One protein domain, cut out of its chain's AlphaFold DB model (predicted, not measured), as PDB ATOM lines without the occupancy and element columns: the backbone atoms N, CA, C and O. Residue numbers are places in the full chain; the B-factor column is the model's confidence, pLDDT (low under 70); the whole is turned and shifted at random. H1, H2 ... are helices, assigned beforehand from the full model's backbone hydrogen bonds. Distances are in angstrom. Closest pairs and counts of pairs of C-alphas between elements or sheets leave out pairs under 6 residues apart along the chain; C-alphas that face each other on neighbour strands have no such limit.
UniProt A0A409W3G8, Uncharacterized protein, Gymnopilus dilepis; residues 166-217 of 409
ATOM      1  N   MET A 166      51.460 -27.571 -24.998       93.38
ATOM      2  CA  MET A 166      50.684 -26.337 -24.858       93.38
ATOM      3  C   MET A 166      49.710 -26.400 -23.679       93.38
ATOM      4  O   MET A 166      49.729 -25.539 -22.807       93.38
ATOM      5  N   GLU A 167      48.887 -27.444 -23.626       95.50
ATOM      6  CA  GLU A 167      47.892 -27.650 -22.567       95.50
ATOM      7  C   GLU A 167      48.553 -27.769 -21.189       95.50
ATOM      8  O   GLU A 167      48.093 -27.172 -20.216       95.50
ATOM      9  N   ILE A 168      49.685 -28.473 -21.113       94.00
ATOM     10  CA  ILE A 168      50.488 -28.573 -19.890       94.00
ATOM     11  C   ILE A 168      51.009 -27.198 -19.457       94.00
ATOM     12  O   ILE A 168      50.985 -26.880 -18.265       94.00
ATOM     13  N   ASP A 169      51.483 -26.376 -20.392       92.94
ATOM     14  CA  ASP A 169      52.020 -25.052 -20.076       92.94
ATOM     15  C   ASP A 169      50.916 -24.054 -19.696       92.94
ATOM     16  O   ASP A 169      51.116 -23.265 -18.773       92.94
ATOM     17  N   ILE A 170      49.725 -24.150 -20.299       92.88
ATOM     18  CA  ILE A 170      48.521 -23.423 -19.863       92.88
ATOM     19  C   ILE A 170      48.181 -23.791 -18.415       92.88
ATOM     20  O   ILE A 170      48.062 -22.903 -17.570       92.88
ATOM     21  N   MET A 171      48.094 -25.087 -18.094       92.00
ATOM     22  CA  MET A 171      47.816 -25.546 -16.727       92.00
ATOM     23  C   MET A 171      48.881 -25.070 -15.729       92.00
ATOM     24  O   MET A 171      48.546 -24.668 -14.618       92.00
ATOM     25  N   ARG A 172      50.165 -25.052 -16.112       89.94
ATOM     26  CA  ARG A 172      51.245 -24.507 -15.268       89.94
ATOM     27  C   ARG A 172      51.116 -23.006 -15.041       89.94
ATOM     28  O   ARG A 172      51.361 -22.557 -13.923       89.94
ATOM     29  N   CYS A 173      50.756 -22.242 -16.073       89.12
ATOM     30  CA  CYS A 173      50.518 -20.805 -15.943       89.12
ATOM     31  C   CYS A 173      49.366 -20.544 -14.971       89.12
ATOM     32  O   CYS A 173      49.509 -19.741 -14.052       89.12
ATOM     33  N   LEU A 174      48.268 -21.290 -15.118       85.31
ATOM     34  CA  LEU A 174      47.111 -21.201 -14.234       85.31
ATOM     35  C   LEU A 174      47.423 -21.673 -12.812       85.31
ATOM     36  O   LEU A 174      46.914 -21.091 -11.870       85.31
ATOM     37  N   ALA A 175      48.289 -22.664 -12.611       84.75
ATOM     38  CA  ALA A 175      48.665 -23.137 -11.277       84.75
ATOM     39  C   ALA A 175      49.656 -22.217 -10.538       84.75
ATOM     40  O   ALA A 175      49.941 -22.453  -9.363       84.75
ATOM     41  N   ASN A 176      50.218 -21.194 -11.194       83.69
ATOM     42  CA  ASN A 176      51.239 -20.337 -10.599       83.69
ATOM     43  C   ASN A 176      50.610 -19.220  -9.737       83.69
ATOM     44  O   ASN A 176      50.050 -18.282 -10.306       83.69
ATOM     45  N   PRO A 177      50.777 -19.235  -8.394       73.12
ATOM     46  CA  PRO A 177      50.111 -18.309  -7.470       73.12
ATOM     47  C   PRO A 177      50.440 -16.830  -7.695       73.12
ATOM     48  O   PRO A 177      49.683 -15.967  -7.268       73.12
ATOM     49  N   VAL A 178      51.563 -16.525  -8.355       77.50
ATOM     50  CA  VAL A 178      52.004 -15.145  -8.621       77.50
ATOM     51  C   VAL A 178      51.002 -14.386  -9.498       77.50
ATOM     52  O   VAL A 178      50.923 -13.163  -9.414       77.50
ATOM     53  N   PHE A 179      50.219 -15.101 -10.307       67.00
ATOM     54  CA  PHE A 179      49.242 -14.514 -11.225       67.00
ATOM     55  C   PHE A 179      47.805 -14.549 -10.699       67.00
ATOM     56  O   PHE A 179      46.899 -14.059 -11.371       67.00
ATOM     57  N   TRP A 180      47.583 -15.112  -9.509       67.38
ATOM     58  CA  TRP A 180      46.252 -15.190  -8.921       67.38
ATOM     59  C   TRP A 180      45.908 -13.859  -8.274       67.38
ATOM     60  O   TRP A 180      46.573 -13.404  -7.343       67.38
ATOM     61  N   ARG A 181      44.833 -13.248  -8.762       71.19
ATOM     62  CA  ARG A 181      44.120 -12.186  -8.052       71.19
ATOM     63  C   ARG A 181      42.956 -12.819  -7.288       71.19
ATOM     64  O   ARG A 181      42.630 -13.984  -7.515       71.19
ATOM     65  N   GLU A 182      42.291 -12.055  -6.420       61.81
ATOM     66  CA  GLU A 182      41.054 -12.517  -5.759       61.81
ATOM     67  C   GLU A 182      39.975 -12.967  -6.770       61.81
ATOM     68  O   GLU A 182      39.121 -13.781  -6.439       61.81
ATOM     69  N   GLU A 183      40.057 -12.485  -8.015       59.25
ATOM     70  CA  GLU A 183      39.120 -12.740  -9.118       59.25
ATOM     71  C   GLU A 183      39.599 -13.834 -10.101       59.25
ATOM     72  O   GLU A 183      38.950 -14.080 -11.114       59.25
ATOM     73  N   GLY A 184      40.730 -14.498  -9.828       75.88
ATOM     74  CA  GLY A 184      41.334 -15.505 -10.712       75.88
ATOM     75  C   GLY A 184      42.482 -14.971 -11.577       75.88
ATOM     76  O   GLY A 184      43.158 -14.007 -11.209       75.88
ATOM     77  N   VAL A 185      42.744 -15.639 -12.709       79.75
ATOM     78  CA  VAL A 185      43.803 -15.276 -13.670       79.75
ATOM     79  C   VAL A 185      43.169 -14.576 -14.870       79.75
ATOM     80  O   VAL A 185      42.318 -15.147 -15.548       79.75
ATOM     81  N   HIS A 186      43.584 -13.341 -15.146       80.44
ATOM     82  CA  HIS A 186      43.067 -12.580 -16.280       80.44
ATOM     83  C   HIS A 186      43.540 -13.195 -17.608       80.44
ATOM     84  O   HIS A 186      44.708 -13.559 -17.746       80.44
ATOM     85  N   VAL A 187      42.664 -13.265 -18.617       79.25
ATOM     86  CA  VAL A 187      42.973 -13.904 -19.914       79.25
ATOM     87  C   VAL A 187      44.189 -13.270 -20.594       79.25
ATOM     88  O   VAL A 187      45.016 -13.983 -21.150       79.25
ATOM     89  N   GLN A 188      44.350 -11.946 -20.498       80.25
ATOM     90  CA  GLN A 188      45.539 -11.275 -21.039       80.25
ATOM     91  C   GLN A 188      46.832 -11.723 -20.341       80.25
ATOM     92  O   GLN A 188      47.821 -11.980 -21.018       80.25
ATOM     93  N   ASP A 189      46.810 -11.885 -19.013       84.81
ATOM     94  CA  ASP A 189      47.980 -12.337 -18.252       84.81
ATOM     95  C   ASP A 189      48.332 -13.781 -18.651       84.81
ATOM     96  O   ASP A 189      49.503 -14.127 -18.811       84.81
ATOM     97  N   LEU A 190      47.320 -14.626 -18.874       88.12
ATOM     98  CA  LEU A 190      47.513 -15.979 -19.390       88.12
ATOM     99  C   LEU A 190      48.129 -15.972 -20.797       88.12
ATOM    100  O   LEU A 190      49.098 -16.692 -21.032       88.12
ATOM    101  N   ILE A 191      47.602 -15.156 -21.716       87.62
ATOM    102  CA  ILE A 191      48.117 -15.023 -23.088       87.62
ATOM    103  C   ILE A 191      49.585 -14.600 -23.066       87.62
ATOM    104  O   ILE A 191      50.416 -15.241 -23.714       87.62
ATOM    105  N   ASP A 192      49.915 -13.559 -22.303       89.44
ATOM    106  CA  ASP A 192      51.270 -13.016 -22.238       89.44
ATOM    107  C   ASP A 192      52.260 -14.078 -21.734       89.44
ATOM    108  O   ASP A 192      53.336 -14.245 -22.308       89.44
ATOM    109  N   ASN A 193      51.875 -14.862 -20.722       89.38
ATOM    110  CA  ASN A 193      52.716 -15.924 -20.168       89.38
ATOM    111  C   ASN A 193      52.852 -17.135 -21.096       89.38
ATOM    112  O   ASN A 193      53.956 -17.647 -21.284       89.38
ATOM    113  N   VAL A 194      51.760 -17.592 -21.708       91.81
ATOM    114  CA  VAL A 194      51.803 -18.734 -22.634       91.81
ATOM    115  C   VAL A 194      52.638 -18.389 -23.870       91.81
ATOM    116  O   VAL A 194      53.415 -19.223 -24.335       91.81
ATOM    117  N   THR A 195      52.574 -17.142 -24.346       92.31
ATOM    118  CA  THR A 195      53.342 -16.671 -25.513       92.31
ATOM    119  C   THR A 195      54.857 -16.664 -25.263       92.31
ATOM    120  O   THR A 195      55.631 -16.808 -26.208       92.31
ATOM    121  N   VAL A 196      55.316 -16.579 -24.005       92.88
ATOM    122  CA  VAL A 196      56.749 -16.732 -23.668       92.88
ATOM    123  C   VAL A 196      57.254 -18.132 -24.024       92.88
ATOM    124  O   VAL A 196      58.364 -18.277 -24.538       92.88
ATOM    125  N   TYR A 197      56.444 -19.158 -23.764       92.38
ATOM    126  CA  TYR A 197      56.785 -20.554 -24.049       92.38
ATOM    127  C   TYR A 197      56.419 -20.963 -25.479       92.38
ATOM    128  O   TYR A 197      57.080 -21.827 -26.056       92.38
ATOM    129  N   HIS A 198      55.421 -20.301 -26.072       94.38
ATOM    130  CA  HIS A 198      54.902 -20.589 -27.407       94.38
ATOM    131  C   HIS A 198      54.789 -19.308 -28.260       94.38
ATOM    132  O   HIS A 198      53.684 -18.829 -28.506       94.38
ATOM    133  N   PRO A 199      55.904 -18.744 -28.769       94.81
ATOM    134  CA  PRO A 199      55.905 -17.431 -29.434       94.81
ATOM    135  C   PRO A 199      55.117 -17.366 -30.748       94.81
ATOM    136  O   PRO A 199      54.802 -16.284 -31.235       94.81
ATOM    137  N   SER A 200      54.850 -18.520 -31.356       94.50
ATOM    138  CA  SER A 200      54.107 -18.651 -32.611       94.50
ATOM    139  C   SER A 200      52.653 -19.076 -32.408       94.50
ATOM    140  O   SER A 200      52.001 -19.421 -33.390       94.50
ATOM    141  N   ILE A 201      52.163 -19.103 -31.163       93.94
ATOM    142  CA  ILE A 201      50.792 -19.511 -30.863       93.94
ATOM    143  C   ILE A 201      49.792 -18.566 -31.524       93.94
ATOM    144  O   ILE A 201      49.884 -17.340 -31.416       93.94
ATOM    145  N   THR A 202      48.816 -19.135 -32.214       91.88
ATOM    146  CA  THR A 202      47.683 -18.367 -32.725       91.88
ATOM    147  C   THR A 202      46.572 -18.287 -31.671       91.88
ATOM    148  O   THR A 202      46.391 -19.224 -30.891       91.88
ATOM    149  N   PRO A 203      45.748 -17.221 -31.664       83.75
ATOM    150  CA  PRO A 203      44.594 -17.137 -30.762       83.75
ATOM    151  C   PRO A 203      43.649 -18.343 -30.868       83.75
ATOM    152  O   PRO A 203      43.065 -18.768 -29.877       83.75
ATOM    153  N   LYS A 204      43.539 -18.923 -32.069       83.81
ATOM    154  CA  LYS A 204      42.738 -20.117 -32.331       83.81
ATOM    155  C   LYS A 204      43.293 -21.352 -31.614       83.81
ATOM    156  O   LYS A 204      42.540 -22.018 -30.920       83.81
ATOM    157  N   GLU A 205      44.592 -21.627 -31.735       88.88
ATOM    158  CA  GLU A 205      45.232 -22.775 -31.067       88.88
ATOM    159  C   GLU A 205      45.157 -22.663 -29.539       88.88
ATOM    160  O   GLU A 205      44.952 -23.663 -28.851       88.88
ATOM    161  N   LEU A 206      45.279 -21.442 -29.002       91.56
ATOM    162  CA  LEU A 206      45.099 -21.190 -27.573       91.56
ATOM    163  C   LEU A 206      43.660 -21.477 -27.134       91.56
ATOM    164  O   LEU A 206      43.449 -22.160 -26.135       91.56
ATOM    165  N   SER A 207      42.680 -20.979 -27.893       84.38
ATOM    166  CA  SER A 207      41.256 -21.189 -27.622       84.38
ATOM    167  C   SER A 207      40.883 -22.671 -27.648       84.38
ATOM    168  O   SER A 207      40.249 -23.143 -26.713       84.38
ATOM    169  N   GLU A 208      41.313 -23.412 -28.672       87.88
ATOM    170  CA  GLU A 208      41.051 -24.854 -28.802       87.88
ATOM    171  C   GLU A 208      41.688 -25.652 -27.650       87.88
ATOM    172  O   GLU A 208      41.098 -26.609 -27.148       87.88
ATOM    173  N   SER A 209      42.874 -25.238 -27.189       93.75
ATOM    174  CA  SER A 209      43.560 -25.871 -26.054       93.75
ATOM    175  C   SER A 209      42.853 -25.593 -24.722       93.75
ATOM    176  O   SER A 209      42.751 -26.478 -23.876       93.75
ATOM    177  N   LEU A 210      42.350 -24.368 -24.529       89.12
ATOM    178  CA  LEU A 210      41.560 -24.001 -23.352       89.12
ATOM    179  C   LEU A 210      40.229 -24.753 -23.317       89.12
ATOM    180  O   LEU A 210      39.892 -25.327 -22.287       89.12
ATOM    181  N   GLU A 211      39.508 -24.788 -24.438       84.06
ATOM    182  CA  GLU A 211      38.236 -25.505 -24.576       84.06
ATOM    183  C   GLU A 211      38.404 -26.995 -24.256       84.06
ATOM    184  O   GLU A 211      37.677 -27.523 -23.416       84.06
ATOM    185  N   TYR A 212      39.444 -27.639 -24.796       89.88
ATOM    186  CA  TYR A 212      39.751 -29.033 -24.472       89.88
ATOM    187  C   TYR A 212      40.031 -29.254 -22.977       89.88
ATOM    188  O   TYR A 212      39.521 -30.207 -22.391       89.88
ATOM    189  N   LEU A 213      40.824 -28.388 -22.337       88.88
ATOM    190  CA  LEU A 213      41.120 -28.499 -20.902       88.88
ATOM    191  C   LEU A 213      39.870 -28.318 -20.026       88.88
ATOM    192  O   LEU A 213      39.773 -28.944 -18.969       88.88
ATOM    193  N   ILE A 214      38.916 -27.493 -20.464       81.56
ATOM    194  CA  ILE A 214      37.625 -27.306 -19.789       81.56
ATOM    195  C   ILE A 214      36.759 -28.555 -19.936       81.56
ATOM    196  O   ILE A 214      36.235 -29.061 -18.945       81.56
ATOM    197  N   GLU A 215      36.637 -29.085 -21.152       80.25
ATOM    198  CA  GLU A 215      35.873 -30.308 -21.426       80.25
ATOM    199  C   GLU A 215      36.455 -31.533 -20.710       80.25
ATOM    200  O   GLU A 215      35.711 -32.391 -20.232       80.25
ATOM    201  N   ALA A 216      37.784 -31.595 -20.587       81.44
ATOM    202  CA  ALA A 216      38.490 -32.614 -19.817       81.44
ATOM    203  C   ALA A 216      38.329 -32.442 -18.292       81.44
ATOM    204  O   ALA A 216      38.664 -33.358 -17.541       81.44
ATOM    205  N   GLY A 217      37.804 -31.302 -17.830       80.25
ATOM    206  CA  GLY A 217      37.611 -30.992 -16.413       80.25
ATOM    207  C   GLY A 217      38.896 -30.630 -15.661       80.25
ATOM    208  O   GLY A 217      38.899 -30.654 -14.432       80.25
TER     209      GLY A 217
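This is residues 166 to 217 of the 409 residues of an uncharacterized protein of Gymnopilus dilepis (UniProt A0A409W3G8). Three short helices make a small body in which H1 is the shared partner: H2 packs on it at a steep slant, and the later part of H3 packs near its first residues. The three centres make a triangle, and the long link from H1 to H2, residues 176 to 186, loops out at the end of H1 away from H3. The printed part has 52 residues, with three named helices in the order H1, H2, H3 and no named strand; the class is all helix. It is compact, with a radius of gyration of the C-alphas of 10.6 A and spans of 27 by 25 by 15 A.

H1 is residues 166 to 175, 14.1 A long from C-alpha 166 at (50.684, -26.337, -24.858) to C-alpha 175. H2 is residues 187 to 197, 15.9 A long, with C-alpha 187 at (42.973, -13.904, -19.914). H3 is residues 203 to 215, 18.3 A long, ending with C-alpha 215 at (35.873, -30.308, -21.426).

H1 and H2 touch, the closest C-alphas being those of Ile 170 and Val 194, 6.4 A apart. They run opposite ways at a steep tilt of 55 degrees. H3 touches H1 with residues 209 to 213 alone; the closest C-alphas are those of Glu 167 and Ser 209, 5.8 A apart. These two run the same way at a steep tilt of 69 degrees, only just short of about perpendicular. H2 and H3 are near each other, with 5 pairs of C-alphas within 10 A. Each O i to N i+4 pair is within hydrogen-bond range in H1 and H3; in H2 it is 6 of 7.

The two C-alphas farthest apart, those of Glu 182 and Ser 200, are 30.5 A apart. The printed part has no cut. The link from H1 to H2, 11 residues, is long, and that from H2 to H3, 5 residues, is tight. The mean pLDDT of the printed part is 85.3; residues 179 to 180 and 182 to 183 are under 70.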